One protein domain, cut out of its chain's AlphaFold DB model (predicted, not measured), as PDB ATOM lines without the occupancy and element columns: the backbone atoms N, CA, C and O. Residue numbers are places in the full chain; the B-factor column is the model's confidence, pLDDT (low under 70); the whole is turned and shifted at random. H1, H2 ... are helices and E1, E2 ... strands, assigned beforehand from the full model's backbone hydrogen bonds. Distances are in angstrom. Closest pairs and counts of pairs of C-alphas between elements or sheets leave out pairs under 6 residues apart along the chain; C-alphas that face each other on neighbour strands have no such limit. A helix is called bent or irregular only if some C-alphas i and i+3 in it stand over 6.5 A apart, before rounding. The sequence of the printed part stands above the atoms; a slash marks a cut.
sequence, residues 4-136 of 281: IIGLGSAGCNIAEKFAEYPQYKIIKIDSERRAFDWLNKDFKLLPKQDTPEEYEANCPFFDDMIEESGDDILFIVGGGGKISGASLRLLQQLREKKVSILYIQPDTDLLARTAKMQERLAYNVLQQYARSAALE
ATOM      1  N   ILE A   4      -9.938  -9.628 -33.843       98.06
ATOM      2  CA  ILE A   4     -11.301  -9.906 -34.286       98.06
ATOM      3  C   ILE A   4     -11.317  -9.845 -35.811       98.06
ATOM      4  O   ILE A   4     -10.995  -8.811 -36.395       98.06
ATOM      5  N   ILE A   5     -11.695 -10.944 -36.458       98.00
ATOM      6  CA  ILE A   5     -11.769 -11.039 -37.918       98.00
ATOM      7  C   ILE A   5     -13.225 -11.229 -38.324       98.00
ATOM      8  O   ILE A   5     -13.818 -12.259 -38.021       98.00
ATOM      9  N   GLY A   6     -13.812 -10.258 -39.017       97.94
ATOM     10  CA  GLY A   6     -15.171 -10.356 -39.550       97.94
ATOM     11  C   GLY A   6     -15.185 -10.825 -41.002       97.94
ATOM     12  O   GLY A   6     -14.528 -10.207 -41.835       97.94
ATOM     13  N   LEU A   7     -15.955 -11.871 -41.324       97.88
ATOM     14  CA  LEU A   7     -16.195 -12.325 -42.697       97.88
ATOM     15  C   LEU A   7     -17.619 -11.997 -43.164       97.88
ATOM     16  O   LEU A   7     -18.614 -12.396 -42.548       97.88
ATOM     17  N   GLY A   8     -17.704 -11.341 -44.319       96.12
ATOM     18  CA  GLY A   8     -18.953 -10.919 -44.939       96.12
ATOM     19  C   GLY A   8     -19.662  -9.835 -44.138       96.12
ATOM     20  O   GLY A   8     -19.245  -9.453 -43.047       96.12
ATOM     21  N   SER A   9     -20.787  -9.351 -44.654       93.69
ATOM     22  CA  SER A   9     -21.397  -8.142 -44.097       93.69
ATOM     23  C   SER A   9     -21.819  -8.282 -42.632       93.69
ATOM     24  O   SER A   9     -21.594  -7.356 -41.856       93.69
ATOM     25  N   ALA A  10     -22.354  -9.443 -42.235       93.75
ATOM     26  CA  ALA A  10     -22.700  -9.734 -40.843       93.75
ATOM     27  C   ALA A  10     -21.459  -9.768 -39.935       93.75
ATOM     28  O   ALA A  10     -21.420  -9.057 -38.933       93.75
ATOM     29  N   GLY A  11     -20.427 -10.532 -40.312       96.81
ATOM     30  CA  GLY A  11     -19.193 -10.632 -39.532       96.81
ATOM     31  C   GLY A  11     -18.471  -9.291 -39.420       96.81
ATOM     32  O   GLY A  11     -18.079  -8.897 -38.327       96.81
ATOM     33  N   CYS A  12     -18.366  -8.548 -40.523       96.19
ATOM     34  CA  CYS A  12     -17.772  -7.213 -40.561       96.19
ATOM     35  C   CYS A  12     -18.545  -6.193 -39.716       96.19
ATOM     36  O   CYS A  12     -17.917  -5.366 -39.067       96.19
ATOM     37  N   ASN A  13     -19.884  -6.235 -39.708       95.38
ATOM     38  CA  ASN A  13     -20.687  -5.330 -38.875       95.38
ATOM     39  C   ASN A  13     -20.431  -5.554 -37.384       95.38
ATOM     40  O   ASN A  13     -20.290  -4.589 -36.646       95.38
ATOM     41  N   ILE A  14     -20.343  -6.812 -36.953       97.19
ATOM     42  CA  ILE A  14     -20.071  -7.152 -35.552       97.19
ATOM     43  C   ILE A  14     -18.616  -6.825 -35.199       97.19
ATOM     44  O   ILE A  14     -18.359  -6.233 -34.157       97.19
ATOM     45  N   ALA A  15     -17.664  -7.154 -36.077       96.81
ATOM     46  CA  ALA A  15     -16.252  -6.831 -35.878       96.81
ATOM     47  C   ALA A  15     -16.022  -5.316 -35.735       96.81
ATOM     48  O   ALA A  15     -15.229  -4.899 -34.901       96.81
ATOM     49  N   GLU A  16     -16.754  -4.488 -36.488       95.19
ATOM     50  CA  GLU A  16     -16.692  -3.029 -36.354       95.19
ATOM     51  C   GLU A  16     -17.144  -2.552 -34.969       95.19
ATOM     52  O   GLU A  16     -16.539  -1.639 -34.420       95.19
ATOM     53  N   LYS A  17     -18.161  -3.182 -34.366       96.69
ATOM     54  CA  LYS A  17     -18.601  -2.822 -33.008       96.69
ATOM     55  C   LYS A  17     -17.513  -3.075 -31.968       96.69
ATOM     56  O   LYS A  17     -17.361  -2.278 -31.054       96.69
ATOM     57  N   PHE A  18     -16.677  -4.100 -32.149       96.69
ATOM     58  CA  PHE A  18     -15.519  -4.321 -31.275       96.69
ATOM     59  C   PHE A  18     -14.458  -3.212 -31.365       96.69
ATOM     60  O   PHE A  18     -13.656  -3.096 -30.441       96.69
ATOM     61  N   ALA A  19     -14.450  -2.389 -32.422       93.81
ATOM     62  CA  ALA A  19     -13.505  -1.280 -32.566       93.81
ATOM     63  C   ALA A  19     -13.687  -0.187 -31.498       93.81
ATOM     64  O   ALA A  19     -12.785   0.629 -31.310       93.81
ATOM     65  N   GLU A  20     -14.822  -0.166 -30.787       94.19
ATOM     66  CA  GLU A  20     -15.021   0.733 -29.646       94.19
ATOM     67  C   GLU A  20     -14.055   0.435 -28.490       94.19
ATOM     68  O   GLU A  20     -13.746   1.328 -27.698       94.19
ATOM     69  N   TYR A  21     -13.531  -0.794 -28.423       94.31
ATOM     70  CA  TYR A  21     -12.568  -1.190 -27.411       94.31
ATOM     71  C   TYR A  21     -11.145  -1.278 -27.990       94.31
ATOM     72  O   TYR A  21     -10.863  -2.134 -28.834       94.31
ATOM     73  N   PRO A  22     -10.203  -0.443 -27.516       92.25
ATOM     74  CA  PRO A  22      -8.894  -0.265 -28.148       92.25
ATOM     75  C   PRO A  22      -7.969  -1.487 -28.058       92.25
ATOM     76  O   PRO A  22      -6.968  -1.546 -28.769       92.25
ATOM     77  N   GLN A  23      -8.263  -2.455 -27.187       92.44
ATOM     78  CA  GLN A  23      -7.469  -3.677 -27.050       92.44
ATOM     79  C   GLN A  23      -7.662  -4.670 -28.201       92.44
ATOM     80  O   GLN A  23      -6.854  -5.586 -28.342       92.44
ATOM     81  N   TYR A  24      -8.725  -4.528 -28.999       95.06
ATOM     82  CA  TYR A  24      -8.996  -5.440 -30.103       95.06
ATOM     83  C   TYR A  24      -8.431  -4.899 -31.406       95.06
ATOM     84  O   TYR A  24      -8.768  -3.803 -31.854       95.06
ATOM     85  N   LYS A  25      -7.622  -5.716 -32.080       95.50
ATOM     86  CA  LYS A  25      -7.290  -5.473 -33.480       95.50
ATOM     87  C   LYS A  25      -8.421  -5.976 -34.365       95.50
ATOM     88  O   LYS A  25      -8.760  -7.154 -34.310       95.50
ATOM     89  N   ILE A  26      -8.976  -5.107 -35.198       95.88
ATOM     90  CA  ILE A  26     -10.099  -5.450 -36.073       95.88
ATOM     91  C   ILE A  26      -9.584  -5.675 -37.488       95.88
ATOM     92  O   ILE A  26      -8.875  -4.826 -38.013       95.88
ATOM     93  N   ILE A  27      -9.957  -6.792 -38.109       95.94
ATOM     94  CA  ILE A  27      -9.736  -7.069 -39.531       95.94
ATOM     95  C   ILE A  27     -11.085  -7.431 -40.152       95.94
ATOM     96  O   ILE A  27     -11.858  -8.211 -39.595       95.94
ATOM     97  N   LYS A  28     -11.387  -6.874 -41.320       95.62
ATOM     98  CA  LYS A  28     -12.655  -7.097 -42.025       95.62
ATOM     99  C   LYS A  28     -12.394  -7.686 -43.398       95.62
ATOM    100  O   LYS A  28     -11.536  -7.197 -44.122       95.62
ATOM    101  N   ILE A  29     -13.159  -8.704 -43.766       95.69
ATOM    102  CA  ILE A  29     -13.061  -9.384 -45.055       95.69
ATOM    103  C   ILE A  29     -14.453  -9.424 -45.668       95.69
ATOM    104  O   ILE A  29     -15.337 -10.118 -45.173       95.69
ATOM    105  N   ASP A  30     -14.670  -8.692 -46.754       95.44
ATOM    106  CA  ASP A  30     -15.959  -8.681 -47.450       95.44
ATOM    107  C   ASP A  30     -15.751  -8.603 -48.965       95.44
ATOM    108  O   ASP A  30     -14.673  -8.238 -49.445       95.44
ATOM    109  N   SER A  31     -16.787  -8.953 -49.725       92.75
ATOM    110  CA  SER A  31     -16.796  -8.806 -51.181       92.75
ATOM    111  C   SER A  31     -17.394  -7.504 -51.679       92.75
ATOM    112  O   SER A  31     -17.258  -7.160 -52.856       92.75
ATOM    113  N   GLU A  32     -17.998  -6.742 -50.774       87.81
ATOM    114  CA  GLU A  32     -18.541  -5.424 -51.046       87.81
ATOM    115  C   GLU A  32     -17.745  -4.376 -50.271       87.81
ATOM    116  O   GLU A  32     -17.588  -4.461 -49.054       87.81
ATOM    117  N   ARG A  33     -17.221  -3.378 -50.991       79.00
ATOM    118  CA  ARG A  33     -16.556  -2.235 -50.363       79.00
ATOM    119  C   ARG A  33     -17.600  -1.303 -49.770       79.00
ATOM    120  O   ARG A  33     -18.536  -0.896 -50.458       79.00
ATOM    121  N   ARG A  34     -17.376  -0.889 -48.535       74.94
ATOM    122  CA  ARG A  34     -18.084   0.201 -47.872       74.94
ATOM    123  C   ARG A  34     -17.354   1.514 -48.129       74.94
ATOM    124  O   ARG A  34     -16.238   1.557 -48.658       74.94
ATOM    125  N   ALA A  35     -18.008   2.619 -47.784       64.56
ATOM    126  CA  ALA A  35     -17.386   3.932 -47.870       64.56
ATOM    127  C   ALA A  35     -16.077   3.944 -47.057       64.56
ATOM    128  O   ALA A  35     -16.044   3.447 -45.938       64.56
ATOM    129  N   PHE A  36     -15.014   4.514 -47.632       66.00
ATOM    130  CA  PHE A  36     -13.679   4.637 -47.021       66.00
ATOM    131  C   PHE A  36     -12.883   3.334 -46.813       66.00
ATOM    132  O   PHE A  36     -11.718   3.421 -46.437       66.00
ATOM    133  N   ASP A  37     -13.409   2.156 -47.172       69.44
ATOM    134  CA  ASP A  37     -12.653   0.891 -47.071       69.44
ATOM    135  C   ASP A  37     -11.373   0.885 -47.924       69.44
ATOM    136  O   ASP A  37     -10.406   0.209 -47.603       69.44
ATOM    137  N   TRP A  38     -11.319   1.686 -48.991       62.12
ATOM    138  CA  TRP A  38     -10.123   1.836 -49.830       62.12
ATOM    139  C   TRP A  38      -8.948   2.541 -49.127       62.12
ATOM    140  O   TRP A  38      -7.823   2.456 -49.616       62.12
ATOM    141  N   LEU A  39      -9.203   3.235 -48.013       62.06
ATOM    142  CA  LEU A  39      -8.184   3.817 -47.127       62.06
ATOM    143  C   LEU A  39      -7.861   2.900 -45.945       62.06
ATOM    144  O   LEU A  39      -6.889   3.145 -45.231       62.06
ATOM    145  N   ASN A  40      -8.689   1.883 -45.705       76.25
ATOM    146  CA  ASN A  40      -8.597   1.052 -44.523       76.25
ATOM    147  C   ASN A  40      -7.723  -0.173 -44.808       76.25
ATOM    148  O   ASN A  40      -8.167  -1.139 -45.421       76.25
ATOM    149  N   LYS A  41      -6.475  -0.132 -44.337       76.31
ATOM    150  CA  LYS A  41      -5.527  -1.256 -44.436       76.31
ATOM    151  C   LYS A  41      -6.042  -2.543 -43.775       76.31
ATOM    152  O   LYS A  41      -5.640  -3.637 -44.170       76.31
ATOM    153  N   ASP A  42      -6.947  -2.410 -42.808       85.06
ATOM    154  CA  ASP A  42      -7.519  -3.519 -42.055       85.06
ATOM    155  C   ASP A  42      -8.747  -4.129 -42.766       85.06
ATOM    156  O   ASP A  42      -9.328  -5.109 -42.297       85.06
ATOM    157  N   PHE A  43      -9.137  -3.585 -43.930       91.12
ATOM    158  CA  PHE A  43     -10.126  -4.181 -44.825       91.12
ATOM    159  C   PHE A  43      -9.448  -4.974 -45.948       91.12
ATOM    160  O   PHE A  43      -8.680  -4.435 -46.748       91.12
ATOM    161  N   LYS A  44      -9.786  -6.258 -46.063       91.88
ATOM    162  CA  LYS A  44      -9.314  -7.150 -47.121       91.88
ATOM    163  C   LYS A  44     -10.464  -7.445 -48.085       91.88
ATOM    164  O   LYS A  44     -11.502  -7.984 -47.705       91.88
ATOM    165  N   LEU A  45     -10.284  -7.085 -49.356       91.50
ATOM    166  CA  LEU A  45     -11.300  -7.314 -50.382       91.50
ATOM    167  C   LEU A  45     -11.254  -8.764 -50.870       91.50
ATOM    168  O   LEU A  45     -10.261  -9.196 -51.454       91.50
ATOM    169  N   LEU A  46     -12.368  -9.473 -50.728       93.56
ATOM    170  CA  LEU A  46     -12.580 -10.780 -51.337       93.56
ATOM    171  C   LEU A  46     -13.331 -10.601 -52.667       93.56
ATOM    172  O   LEU A  46     -14.450 -10.100 -52.651       93.56
ATOM    173  N   PRO A  47     -12.790 -10.974 -53.839       92.88
ATOM    174  CA  PRO A  47     -13.503 -10.770 -55.099       92.88
ATOM    175  C   PRO A  47     -14.892 -11.420 -55.077       92.88
ATOM    176  O   PRO A  47     -15.014 -12.594 -54.730       92.88
ATOM    177  N   LYS A  48     -15.935 -10.664 -55.440       95.62
ATOM    178  CA  LYS A  48     -17.321 -11.151 -55.440       95.62
ATOM    179  C   LYS A  48     -17.466 -12.374 -56.346       95.62
ATOM    180  O   LYS A  48     -17.041 -12.334 -57.496       95.62
ATOM    181  N   GLN A  49     -18.078 -13.427 -55.812       96.31
ATOM    182  CA  GLN A  49     -18.382 -14.673 -56.519       96.31
ATOM    183  C   GLN A  49     -19.887 -14.955 -56.512       96.31
ATOM    184  O   GLN A  49     -20.629 -14.438 -55.662       96.31
ATOM    185  N   ASP A  50     -20.333 -15.804 -57.436       95.31
ATOM    186  CA  ASP A  50     -21.745 -16.122 -57.626       95.31
ATOM    187  C   ASP A  50     -22.201 -17.319 -56.792       95.31
ATOM    188  O   ASP A  50     -23.398 -17.432 -56.494       95.31
ATOM    189  N   THR A  51     -21.273 -18.161 -56.341       95.88
ATOM    190  CA  THR A  51     -21.550 -19.353 -55.527       95.88
ATOM    191  C   THR A  51     -20.601 -19.483 -54.326       95.88
ATOM    192  O   THR A  51     -19.490 -18.948 -54.357       95.88
ATOM    193  N   PRO A  52     -21.015 -20.167 -53.241       95.69
ATOM    194  CA  PRO A  52     -20.118 -20.497 -52.132       95.69
ATOM    195  C   PRO A  52     -18.869 -21.279 -52.561       95.69
ATOM    196  O   PRO A  52     -17.780 -21.018 -52.057       95.69
ATOM    197  N   GLU A  53     -19.015 -22.200 -53.512       95.94
ATOM    198  CA  GLU A  53     -17.932 -23.029 -54.039       95.94
ATOM    199  C   GLU A  53     -16.884 -22.186 -54.775       95.94
ATOM    200  O   GLU A  53     -15.685 -22.400 -54.616       95.94
ATOM    201  N   GLU A  54     -17.313 -21.179 -55.540       97.56
ATOM    202  CA  GLU A  54     -16.397 -20.220 -56.163       97.56
ATOM    203  C   GLU A  54     -15.694 -19.342 -55.122       97.56
ATOM    204  O   GLU A  54     -14.512 -19.043 -55.288       97.56
ATOM    205  N   TYR A  55     -16.373 -18.954 -54.033       97.38
ATOM    206  CA  TYR A  55     -15.726 -18.249 -52.919       97.38
ATOM    207  C   TYR A  55     -14.626 -19.089 -52.265       97.38
ATOM    208  O   TYR A  55     -13.606 -18.536 -51.862       97.38
ATOM    209  N   GLU A  56     -14.797 -20.409 -52.186       95.94
ATOM    210  CA  GLU A  56     -13.765 -21.323 -51.694       95.94
ATOM    211  C   GLU A  56     -12.631 -21.531 -52.715       95.94
ATOM    212  O   GLU A  56     -11.449 -21.532 -52.359       95.94
ATOM    213  N   ALA A  57     -12.965 -21.710 -53.994       97.25
ATOM    214  CA  ALA A  57     -11.991 -21.976 -55.050       97.25
ATOM    215  C   ALA A  57     -11.100 -20.762 -55.351       97.25
ATOM    216  O   ALA A  57      -9.900 -20.920 -55.570       97.25
ATOM    217  N   ASN A  58     -11.684 -19.562 -55.325       96.56
ATOM    218  CA  ASN A  58     -11.035 -18.305 -55.694       96.56
ATOM    219  C   ASN A  58     -10.633 -17.459 -54.473       96.56
ATOM    220  O   ASN A  58     -10.370 -16.263 -54.615       96.56
ATOM    221  N   CYS A  59     -10.602 -18.048 -53.271       96.50
ATOM    222  CA  CYS A  59     -10.170 -17.351 -52.063       96.50
ATOM    223  C   CYS A  59      -8.681 -16.955 -52.190       96.50
ATOM    224  O   CYS A  59      -7.832 -17.843 -52.318       96.50
ATOM    225  N   PRO A  60      -8.341 -15.653 -52.173       94.56
ATOM    226  CA  PRO A  60      -6.964 -15.195 -52.232       94.56
ATOM    227  C   PRO A  60      -6.223 -15.512 -50.928       94.56
ATOM    228  O   PRO A  60      -6.820 -15.743 -49.872       94.56
ATOM    229  N   PHE A  61      -4.897 -15.499 -51.015       94.25
ATOM    230  CA  PHE A  61      -4.026 -15.580 -49.852       94.25
ATOM    231  C   PHE A  61      -3.788 -14.171 -49.295       94.25
ATOM    232  O   PHE A  61      -3.456 -13.267 -50.061       94.25
ATOM    233  N   PHE A  62      -3.977 -13.984 -47.990       93.06
ATOM    234  CA  PHE A  62      -3.801 -12.702 -47.305       93.06
ATOM    235  C   PHE A  62      -2.597 -12.780 -46.353       93.06
ATOM    236  O   PHE A  62      -2.763 -12.985 -45.151       93.06
ATOM    237  N   ASP A  63      -1.382 -12.643 -46.896       91.00
ATOM    238  CA  ASP A  63      -0.130 -12.658 -46.114       91.00
ATOM    239  C   ASP A  63      -0.148 -11.593 -45.004       91.00
ATOM    240  O   ASP A  63       0.140 -11.873 -43.840       91.00
ATOM    241  N   ASP A  64      -0.576 -10.384 -45.366       89.50
ATOM    242  CA  ASP A  64      -0.663  -9.228 -44.481       89.50
ATOM    243  C   ASP A  64      -1.608  -9.470 -43.300       89.50
ATOM    244  O   ASP A  64      -1.252  -9.166 -42.170       89.50
ATOM    245  N   MET A  65      -2.771 -10.088 -43.527       92.31
ATOM    246  CA  MET A  65      -3.701 -10.479 -42.463       92.31
ATOM    247  C   MET A  65      -3.028 -11.386 -41.425       92.31
ATOM    248  O   MET A  65      -3.246 -11.203 -40.228       92.31
ATOM    249  N   ILE A  66      -2.239 -12.369 -41.868       91.50
ATOM    250  CA  ILE A  66      -1.588 -13.332 -40.971       91.50
ATOM    251  C   ILE A  66      -0.521 -12.625 -40.134       91.50
ATOM    252  O   ILE A  66      -0.518 -12.774 -38.912       91.50
ATOM    253  N   GLU A  67       0.347 -11.840 -40.781       91.25
ATOM    254  CA  GLU A  67       1.405 -11.062 -40.121       91.25
ATOM    255  C   GLU A  67       0.836 -10.052 -39.123       91.25
ATOM    256  O   GLU A  67       1.389  -9.827 -38.047       91.25
ATOM    257  N   GLU A  68      -0.296  -9.449 -39.476       90.00
ATOM    258  CA  GLU A  68      -0.975  -8.455 -38.665       90.00
ATOM    259  C   GLU A  68      -1.762  -9.074 -37.502       90.00
ATOM    260  O   GLU A  68      -1.968  -8.391 -36.495       90.00
ATOM    261  N   SER A  69      -2.212 -10.323 -37.615       92.94
ATOM    262  CA  SER A  69      -3.032 -10.982 -36.595       92.94
ATOM    263  C   SER A  69      -2.236 -11.434 -35.362       92.94
ATOM    264  O   SER A  69      -1.157 -12.029 -35.456       92.94
ATOM    265  N   GLY A  70      -2.812 -11.198 -34.181       93.31
ATOM    266  CA  GLY A  70      -2.354 -11.792 -32.924       93.31
ATOM    267  C   GLY A  70      -2.579 -13.307 -32.880       93.31
ATOM    268  O   GLY A  70      -3.093 -13.901 -33.827       93.31
ATOM    269  N   ASP A  71      -2.186 -13.944 -31.778       94.25
ATOM    270  CA  ASP A  71      -2.266 -15.405 -31.656       94.25
ATOM    271  C   ASP A  71      -3.657 -15.917 -31.265       94.25
ATOM    272  O   ASP A  71      -4.026 -17.008 -31.695       94.25
ATOM    273  N   ASP A  72      -4.443 -15.141 -30.509       95.75
ATOM    274  CA  ASP A  72      -5.821 -15.478 -30.120       95.75
ATOM    275  C   ASP A  72      -6.841 -14.689 -30.954       95.75
ATOM    276  O   ASP A  72      -6.994 -13.469 -30.802       95.75
ATOM    277  N   ILE A  73      -7.536 -15.397 -31.847       97.81
ATOM    278  CA  ILE A  73      -8.401 -14.831 -32.883       97.81
ATOM    279  C   ILE A  73      -9.862 -15.202 -32.627       97.81
ATOM    280  O   ILE A  73     -10.196 -16.381 -32.497       97.81
ATOM    281  N   LEU A  74     -10.754 -14.208 -32.665       98.50
ATOM    282  CA  LEU A  74     -12.192 -14.419 -32.828       98.50
ATOM    283  C   LEU A  74     -12.586 -14.183 -34.288       98.50
ATOM    284  O   LEU A  74     -12.609 -13.049 -34.761       98.50
ATOM    285  N   PHE A  75     -12.913 -15.252 -35.003       98.56
ATOM    286  CA  PHE A  75     -13.357 -15.202 -36.391       98.56
ATOM    287  C   PHE A  75     -14.890 -15.239 -36.459       98.56
ATOM    288  O   PHE A  75     -15.521 -16.225 -36.079       98.56
ATOM    289  N   ILE A  76     -15.498 -14.154 -36.930       98.62
ATOM    290  CA  ILE A  76     -16.945 -13.931 -36.939       98.62
ATOM    291  C   ILE A  76     -17.501 -14.199 -38.332       98.62
ATOM    292  O   ILE A  76     -17.072 -13.583 -39.309       98.62
ATOM    293  N   VAL A  77     -18.504 -15.071 -38.430       98.31
ATOM    294  CA  VAL A  77     -19.135 -15.406 -39.712       98.31
ATOM    295  C   VAL A  77     -20.634 -15.649 -39.562       98.31
ATOM    296  O   VAL A  77     -21.088 -16.310 -38.630       98.31
ATOM    297  N   GLY A  78     -21.408 -15.129 -40.518       95.81
ATOM    298  CA  GLY A  78     -22.818 -15.472 -40.696       95.81
ATOM    299  C   GLY A  78     -22.989 -16.592 -41.721       95.81
ATOM    300  O   GLY A  78     -22.481 -16.494 -42.840       95.81
ATOM    301  N   GLY A  79     -23.723 -17.646 -41.370       87.38
ATOM    302  CA  GLY A  79     -23.798 -18.864 -42.186       87.38
ATOM    303  C   GLY A  79     -24.452 -18.713 -43.559       87.38
ATOM    304  O   GLY A  79     -23.984 -19.301 -44.531       87.38
ATOM    305  N   GLY A  80     -25.524 -17.922 -43.657       89.69
ATOM    306  CA  GLY A  80     -26.387 -17.891 -44.847       89.69
ATOM    307  C   GLY A  80     -25.829 -17.151 -46.069       89.69
ATOM    308  O   GLY A  80     -26.384 -17.272 -47.161       89.69
ATOM    309  N   GLY A  81     -24.755 -16.373 -45.916       93.06
ATOM    310  CA  GLY A  81     -24.148 -15.630 -47.021       93.06
ATOM    311  C   GLY A  81     -23.280 -16.525 -47.904       93.06
ATOM    312  O   GLY A  81     -22.549 -17.361 -47.393       93.06
ATOM    313  N   LYS A  82     -23.276 -16.313 -49.226       95.81
ATOM    314  CA  LYS A  82     -22.415 -17.082 -50.152       95.81
ATOM    315  C   LYS A  82     -20.932 -17.012 -49.774       95.81
ATOM    316  O   LYS A  82     -20.218 -18.002 -49.867       95.81
ATOM    317  N   ILE A  83     -20.502 -15.846 -49.294       97.06
ATOM    318  CA  ILE A  83     -19.134 -15.587 -48.843       97.06
ATOM    319  C   ILE A  83     -18.685 -16.511 -47.700       97.06
ATOM    320  O   ILE A  83     -17.488 -16.740 -47.553       97.06
ATOM    321  N   SER A  84     -19.610 -17.114 -46.938       96.94
ATOM    322  CA  SER A  84     -19.258 -18.084 -45.892       96.94
ATOM    323  C   SER A  84     -18.548 -19.325 -46.450       96.94
ATOM    324  O   SER A  84     -17.823 -19.981 -45.702       96.94
ATOM    325  N   GLY A  85     -18.651 -19.606 -47.758       96.88
ATOM    326  CA  GLY A  85     -17.852 -20.631 -48.444       96.88
ATOM    327  C   GLY A  85     -16.338 -20.393 -48.364       96.88
ATOM    328  O   GLY A  85     -15.565 -21.343 -48.304       96.88
ATOM    329  N   ALA A  86     -15.891 -19.139 -48.230       97.50
ATOM    330  CA  ALA A  86     -14.473 -18.823 -48.050       97.50
ATOM    331  C   ALA A  86     -13.936 -19.157 -46.642       97.50
ATOM    332  O   ALA A  86     -12.721 -19.130 -46.436       97.50
ATOM    333  N   SER A  87     -14.802 -19.481 -45.670       97.69
ATOM    334  CA  SER A  87     -14.407 -19.624 -44.258       97.69
ATOM    335  C   SER A  87     -13.278 -20.634 -44.070       97.69
ATOM    336  O   SER A  87     -12.273 -20.309 -43.450       97.69
ATOM    337  N   LEU A  88     -13.388 -21.841 -44.635       97.06
ATOM    338  CA  LEU A  88     -12.365 -22.874 -44.438       97.06
ATOM    339  C   LEU A  88     -11.018 -22.505 -45.068       97.06
ATOM    340  O   LEU A  88      -9.979 -22.841 -44.507       97.06
ATOM    341  N   ARG A  89     -11.015 -21.775 -46.189       97.50
ATOM    342  CA  ARG A  89      -9.776 -21.283 -46.808       97.50
ATOM    343  C   ARG A  89      -9.084 -20.238 -45.953       97.50
ATOM    344  O   ARG A  89      -7.871 -20.303 -45.792       97.50
ATOM    345  N   LEU A  90      -9.844 -19.315 -45.378       97.56
ATOM    346  CA  LEU A  90      -9.306 -18.306 -44.467       97.56
ATOM    347  C   LEU A  90      -8.805 -18.950 -43.168       97.56
ATOM    348  O   LEU A  90      -7.695 -18.672 -42.725       97.56
ATOM    349  N   LEU A  91      -9.560 -19.893 -42.603       97.56
ATOM    350  CA  LEU A  91      -9.139 -20.643 -41.416       97.56
ATOM    351  C   LEU A  91      -7.895 -21.505 -41.688       97.56
ATOM    352  O   LEU A  91      -7.029 -21.617 -40.827       97.56
ATOM    353  N   GLN A  92      -7.747 -22.055 -42.897       96.88
ATOM    354  CA  GLN A  92      -6.540 -22.776 -43.315       96.88
ATOM    355  C   GLN A  92      -5.291 -21.878 -43.324       96.88
ATOM    356  O   GLN A  92      -4.192 -22.353 -43.013       96.88
ATOM    357  N   GLN A  93      -5.446 -20.603 -43.692       96.62
ATOM    358  CA  GLN A  93      -4.376 -19.601 -43.641       96.62
ATOM    359  C   GLN A  93      -3.986 -19.271 -42.191       96.62
ATOM    360  O   GLN A  93      -2.810 -19.078 -41.902       96.62
ATOM    361  N   LEU A  94      -4.950 -19.312 -41.266       96.44
ATOM    362  CA  LEU A  94      -4.778 -19.041 -39.833       96.44
ATOM    363  C   LEU A  94      -4.479 -20.294 -38.986       96.44
ATOM    364  O   LEU A  94      -4.561 -20.238 -37.764       96.44
ATOM    365  N   ARG A  95      -4.132 -21.437 -39.593       94.00
ATOM    366  CA  ARG A  95      -4.004 -22.734 -38.888       94.00
ATOM    367  C   ARG A  95      -2.958 -22.782 -37.766       94.00
ATOM    368  O   ARG A  95      -3.018 -23.665 -36.922       94.00
ATOM    369  N   GLU A  96      -1.972 -21.888 -37.804       94.12
ATOM    370  CA  GLU A  96      -0.913 -21.772 -36.787       94.12
ATOM    371  C   GLU A  96      -1.380 -20.935 -35.577       94.12
ATOM    372  O   GLU A  96      -0.665 -20.816 -34.587       94.12
ATOM    373  N   LYS A  97      -2.572 -20.329 -35.660       95.94
ATOM    374  CA  LYS A  97      -3.145 -19.420 -34.664       95.94
ATOM    375  C   LYS A  97      -4.237 -20.119 -33.857       95.94
ATOM    376  O   LYS A  97      -4.860 -21.086 -34.301       95.94
ATOM    377  N   LYS A  98      -4.522 -19.594 -32.668       96.44
ATOM    378  CA  LYS A  98      -5.615 -20.057 -31.814       96.44
ATOM    379  C   LYS A  98      -6.917 -19.390 -32.257       96.44
ATOM    380  O   LYS A  98      -7.222 -18.274 -31.851       96.44
ATOM    381  N   VAL A  99      -7.689 -20.073 -33.103       97.88
ATOM    382  CA  VAL A  99      -8.920 -19.506 -33.676       97.88
ATOM    383  C   VAL A  99     -10.170 -20.023 -32.968       97.88
ATOM    384  O   VAL A  99     -10.458 -21.222 -32.979       97.88
ATOM    385  N   SER A 100     -10.941 -19.098 -32.403       98.00
ATOM    386  CA  SER A 100     -12.324 -19.306 -31.978       98.00
ATOM    387  C   SER A 100     -13.287 -18.722 -33.010       98.00
ATOM    388  O   SER A 100     -13.046 -17.651 -33.554       98.00
ATOM    389  N   ILE A 101     -14.403 -19.397 -33.267       98.50
ATOM    390  CA  ILE A 101     -15.441 -18.936 -34.193       98.50
ATOM    391  C   ILE A 101     -16.563 -18.271 -33.404       98.50
ATOM    392  O   ILE A 101     -17.039 -18.853 -32.436       98.50
ATOM    393  N   LEU A 102     -17.039 -17.109 -33.843       98.69
ATOM    394  CA  LEU A 102     -18.357 -16.591 -33.479       98.69
ATOM    395  C   LEU A 102     -19.293 -16.811 -34.668       98.69
ATOM    396  O   LEU A 102     -19.230 -16.094 -35.669       98.69
ATOM    397  N   TYR A 103     -20.122 -17.846 -34.580       98.56
ATOM    398  CA  TYR A 103     -21.046 -18.214 -35.641       98.56
ATOM    399  C   TYR A 103     -22.408 -17.576 -35.394       98.56
ATOM    400  O   TYR A 103     -23.073 -17.874 -34.398       98.56
ATOM    401  N   ILE A 104     -22.826 -16.731 -36.331       97.50
ATOM    402  CA  ILE A 104     -24.107 -16.034 -36.287       97.50
ATOM    403  C   ILE A 104     -25.114 -16.800 -37.136       97.50
ATOM    404  O   ILE A 104     -25.044 -16.810 -38.372       97.50
ATOM    405  N   GLN A 105     -26.063 -17.439 -36.464       95.81
ATOM    406  CA  GLN A 105     -27.209 -18.069 -37.088       95.81
ATOM    407  C   GLN A 105     -28.279 -16.999 -37.377       95.81
ATOM    408  O   GLN A 105     -28.821 -16.399 -36.441       95.81
ATOM    409  N   PRO A 106     -28.588 -16.733 -38.658       92.62
ATOM    410  CA  PRO A 106     -29.689 -15.848 -39.023       92.62
ATOM    411  C   PRO A 106     -31.037 -16.532 -38.758       92.62
ATOM    412  O   PRO A 106     -31.095 -17.723 -38.454       92.62
ATOM    413  N   ASP A 107     -32.134 -15.805 -38.958       91.38
ATOM    414  CA  ASP A 107     -33.461 -16.416 -38.998       91.38
ATOM    415  C   ASP A 107     -33.576 -17.370 -40.202       91.38
ATOM    416  O   ASP A 107     -33.714 -16.954 -41.356       91.38
ATOM    417  N   THR A 108     -33.491 -18.672 -39.924       91.31
ATOM    418  CA  THR A 108     -33.502 -19.723 -40.950       91.31
ATOM    419  C   THR A 108     -34.863 -19.926 -41.618       91.31
ATOM    420  O   THR A 108     -34.922 -20.596 -42.657       91.31
ATOM    421  N   ASP A 109     -35.946 -19.385 -41.058       91.12
ATOM    422  CA  ASP A 109     -37.286 -19.471 -41.642       91.12
ATOM    423  C   ASP A 109     -37.489 -18.413 -42.728       91.12
ATOM    424  O   ASP A 109     -38.208 -18.651 -43.700       91.12
ATOM    425  N   LEU A 110     -36.766 -17.295 -42.629       90.31
ATOM    426  CA  LEU A 110     -36.762 -16.221 -43.623       90.31
ATOM    427  C   LEU A 110     -35.707 -16.404 -44.728       90.31
ATOM    428  O   LEU A 110     -35.710 -15.672 -45.722       90.31
ATOM    429  N   LEU A 111     -34.801 -17.380 -44.599       92.00
ATOM    430  CA  LEU A 111     -33.787 -17.650 -45.621       92.00
ATOM    431  C   LEU A 111     -34.381 -18.280 -46.887       92.00
ATOM    432  O   LEU A 111     -35.110 -19.273 -46.852       92.00
ATOM    433  N   ALA A 112     -33.928 -17.794 -48.045       93.69
ATOM    434  CA  ALA A 112     -34.133 -18.487 -49.312       93.69
ATOM    435  C   ALA A 112     -33.497 -19.891 -49.284       93.69
ATOM    436  O   ALA A 112     -32.486 -20.126 -48.623       93.69
ATOM    437  N   ARG A 113     -34.047 -20.824 -50.073       93.62
ATOM    438  CA  ARG A 113     -33.638 -22.243 -50.081       93.62
ATOM    439  C   ARG A 113     -32.124 -22.457 -50.195       93.62
ATOM    440  O   ARG A 113     -31.572 -23.267 -49.460       93.62
ATOM    441  N   THR A 114     -31.457 -21.755 -51.109       92.69
ATOM    442  CA  THR A 114     -30.006 -21.883 -51.323       92.69
ATOM    443  C   THR A 114     -29.202 -21.346 -50.141       92.69
ATOM    444  O   THR A 114     -28.261 -22.000 -49.702       92.69
ATOM    445  N   ALA A 115     -29.610 -20.213 -49.566       94.62
ATOM    446  CA  ALA A 115     -28.996 -19.658 -48.361       94.62
ATOM    447  C   ALA A 115     -29.183 -20.583 -47.149       94.62
ATOM    448  O   ALA A 115     -28.248 -20.771 -46.381       94.62
ATOM    449  N   LYS A 116     -30.348 -21.232 -47.012       95.88
ATOM    450  CA  LYS A 116     -30.607 -22.226 -45.957       95.88
ATOM    451  C   LYS A 116     -29.719 -23.466 -46.095       95.88
ATOM    452  O   LYS A 116     -29.262 -24.015 -45.098       95.88
ATOM    453  N   MET A 117     -29.442 -23.904 -47.325       95.44
ATOM    454  CA  MET A 117     -28.483 -24.988 -47.574       95.44
ATOM    455  C   MET A 117     -27.057 -24.580 -47.183       95.44
ATOM    456  O   MET A 117     -26.372 -25.360 -46.527       95.44
ATOM    457  N   GLN A 118     -26.642 -23.361 -47.543       95.31
ATOM    458  CA  GLN A 118     -25.321 -22.836 -47.196       95.31
ATOM    459  C   GLN A 118     -25.149 -22.643 -45.685       95.31
ATOM    460  O   GLN A 118     -24.128 -23.038 -45.129       95.31
ATOM    461  N   GLU A 119     -26.165 -22.100 -45.014       96.56
ATOM    462  CA  GLU A 119     -26.201 -21.959 -43.558       96.56
ATOM    463  C   GLU A 119     -26.037 -23.324 -42.890       96.56
ATOM    464  O   GLU A 119     -25.115 -23.512 -42.102       96.56
ATOM    465  N   ARG A 120     -26.831 -24.322 -43.300       96.25
ATOM    466  CA  ARG A 120     -26.737 -25.675 -42.747       96.25
ATOM    467  C   ARG A 120     -25.352 -26.288 -42.950       96.25
ATOM    468  O   ARG A 120     -24.851 -26.957 -42.046       96.25
ATOM    469  N   LEU A 121     -24.745 -26.093 -44.121       96.00
ATOM    470  CA  LEU A 121     -23.398 -26.580 -44.413       96.00
ATOM    471  C   LEU A 121     -22.374 -25.928 -43.472       96.00
ATOM    472  O   LEU A 121     -21.689 -26.641 -42.739       96.00
ATOM    473  N   ALA A 122     -22.308 -24.594 -43.455       96.69
ATOM    474  CA  ALA A 122     -21.355 -23.844 -42.641       96.69
ATOM    475  C   ALA A 122     -21.519 -24.157 -41.143       96.69
ATOM    476  O   ALA A 122     -20.535 -24.466 -40.468       96.69
ATOM    477  N   TYR A 123     -22.760 -24.171 -40.650       97.56
ATOM    478  CA  TYR A 123     -23.108 -24.482 -39.266       97.56
ATOM    479  C   TYR A 123     -22.598 -25.853 -38.819       97.56
ATOM    480  O   TYR A 123     -21.964 -25.981 -37.774       97.56
ATOM    481  N   ASN A 124     -22.866 -26.897 -39.606       97.56
ATOM    482  CA  ASN A 124     -22.492 -28.257 -39.226       97.56
ATOM    483  C   ASN A 124     -20.985 -28.482 -39.352       97.56
ATOM    484  O   ASN A 124     -20.375 -29.097 -38.479       97.56
ATOM    485  N   VAL A 125     -20.368 -27.975 -40.423       97.44
ATOM    486  CA  VAL A 125     -18.941 -28.181 -40.675       97.44
ATOM    487  C   VAL A 125     -18.097 -27.492 -39.606       97.44
ATOM    488  O   VAL A 125     -17.265 -28.152 -38.983       97.44
ATOM    489  N   LEU A 126     -18.336 -26.209 -39.316       98.00
ATOM    490  CA  LEU A 126     -17.528 -25.467 -38.339       98.00
ATOM    491  C   LEU A 126     -17.640 -26.056 -36.923       98.00
ATOM    492  O   LEU A 126     -16.640 -26.134 -36.207       98.00
ATOM    493  N   GLN A 127     -18.813 -26.570 -36.542       97.81
ATOM    494  CA  GLN A 127     -18.974 -27.291 -35.277       97.81
ATOM    495  C   GLN A 127     -18.152 -28.584 -35.216       97.81
ATOM    496  O   GLN A 127     -17.569 -28.888 -34.176       97.81
ATOM    497  N   GLN A 128     -18.059 -29.348 -36.311       97.62
ATOM    498  CA  GLN A 128     -17.223 -30.556 -36.346       97.62
ATOM    499  C   GLN A 128     -15.727 -30.225 -36.241       97.62
ATOM    500  O   GLN A 128     -14.985 -30.950 -35.574       97.62
ATOM    501  N   TYR A 129     -15.285 -29.115 -36.836       96.94
ATOM    502  CA  TYR A 129     -13.910 -28.629 -36.680       96.94
ATOM    503  C   TYR A 129     -13.611 -28.228 -35.228       96.94
ATOM    504  O   TYR A 129     -12.586 -28.632 -34.683       96.94
ATOM    505  N   ALA A 130     -14.530 -27.528 -34.557       96.31
ATOM    506  CA  ALA A 130     -14.385 -27.229 -33.133       96.31
ATOM    507  C   ALA A 130     -14.372 -28.509 -32.281       96.31
ATOM    508  O   ALA A 130     -13.478 -28.701 -31.462       96.31
ATOM    509  N   ARG A 131     -15.301 -29.446 -32.508       94.62
ATOM    510  CA  ARG A 131     -15.379 -30.712 -31.755       94.62
ATOM    511  C   ARG A 131     -14.134 -31.593 -31.919       94.62
ATOM    512  O   ARG A 131     -13.772 -32.313 -30.994       94.62
ATOM    513  N   SER A 132     -13.490 -31.558 -33.084       94.44
ATOM    514  CA  SER A 132     -12.240 -32.288 -33.356       94.44
ATOM    515  C   SER A 132     -10.980 -31.572 -32.855       94.44
ATOM    516  O   SER A 132      -9.884 -32.082 -33.066       94.44
ATOM    517  N   ALA A 133     -11.131 -30.422 -32.183       93.81
ATOM    518  CA  ALA A 133     -10.045 -29.549 -31.740       93.81
ATOM    519  C   ALA A 133      -9.179 -28.973 -32.879       93.81
ATOM    520  O   ALA A 133      -8.089 -28.470 -32.624       93.81
ATOM    521  N   ALA A 134      -9.667 -29.005 -34.126       94.69
ATOM    522  CA  ALA A 134      -9.043 -28.297 -35.248       94.69
ATOM    523  C   ALA A 134      -9.235 -26.772 -35.148       94.69
ATOM    524  O   ALA A 134      -8.484 -26.006 -35.743       94.69
ATOM    525  N   LEU A 135     -10.250 -26.344 -34.397       95.69
ATOM    526  CA  LEU A 135     -10.462 -24.970 -33.951       95.69
ATOM    527  C   LEU A 135     -10.507 -24.970 -32.427       95.69
ATOM    528  O   LEU A 135     -10.914 -25.965 -31.817       95.69
ATOM    529  N   GLU A 136     -10.142 -23.852 -31.803       95.50
ATOM    530  CA  GLU A 136     -10.174 -23.764 -30.346       95.50
ATOM    531  C   GLU A 136     -11.606 -23.928 -29.832       95.50
ATOM    532  O   GLU A 136     -11.872 -24.689 -28.897       95.50
TER     533      GLU A 136
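Overview. This is residues 4 to 136 of the 281 residues of an uncharacterized protein of Balneola sp (UniProt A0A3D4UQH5). A twisted parallel sheet of five strands makes the middle layer, with H1 over one face and H4 and H5 over the other. H2 packs on H4 without reaching the sheet, and H3 grazes the sheet near E2 and E3. The printed part has 133 residues, with five named helices and five named strands in the order E1 H1 E2 E3 H2 H3 E4 H4 E5 H5; the sheet's order is E3 E2 E1 E4 E5, all parallel. The class is mixed, helices and strands; the whole is compact and rounded, with a radius of gyration of the C-alphas of 14.0 A and spans of 38 by 36 by 28 A.

Arrangement. In the sheet, E1 (residues 4 to 7) is the parallel neighbour of E4 (72 to 78), with N 5 and O 74 at 2.9 A, and of E2 (25 to 30), with N 27 and O 4 at 2.8 A. The edge strands are E3 (43 to 45), beside E2 with N 44 and O 28 at 2.8 A, and E5 (98 to 105), beside E4 with N 75 and O 100 at 2.8 A. H1 (8 to 18) is on the sheet at a height of 5.9 A and runs along the strands, at 3 degrees to E1 on the local plane; the closest C-alphas of H1 and E1, those of Cys 12 and Gly 6, are 4.2 A apart. On the opposite face are H4 (82 to 93), at a height of 8.2 A, and H5 (113 to 131), at 9.6 A and over E4 and E5. Residues 82 to 85 of H4 touch H5, the same way at a shallow tilt of 22 degrees; the closest C-alphas, of Ser 84 and Ala 122, are 6.9 A apart. H2 (52 to 57) touches H4, with the closest C-alphas, of Pro 52 and Gly 85, 4.3 A apart, but is not on the sheet. H3 (63 to 68) only grazes the sheet with residues 64 to 68. E1, H1, E2 and E4, H4, E5 are strand-helix-strand units, each two parallel neighbour strands joined through a helix, with right-handed crossovers; E3, H2, H3, E4 is a split one, with E2 and E1 between its strands, also right-handed. Every O i to N i+4 pair is within hydrogen-bond range in H1, H2, H3 and H5, but 4 of 8 in H4, which is irregular, with C-alphas 85 and 88 7.2 A apart.

Along the chain. E1 begins at C-alpha 4 (-11.301, -9.906, -34.286), and H5 ends at C-alpha 131 (-15.379, -30.712, -31.755). H5 is 27.2 A from first to last C-alpha, E5 22.3 A, E4 20.0 A, H4 19.3 A, E2 16.8 A and H1 15.6 A.

Size, cuts and confidence. The two C-alphas farthest apart, of Pro 22 and Arg 113, are 39.7 A apart. The printed part has no cut, and the link from E2 to E3, residues 31 to 42, is long. Mean pLDDT of the printed part is 93.4; residues 35 to 39 are under 70.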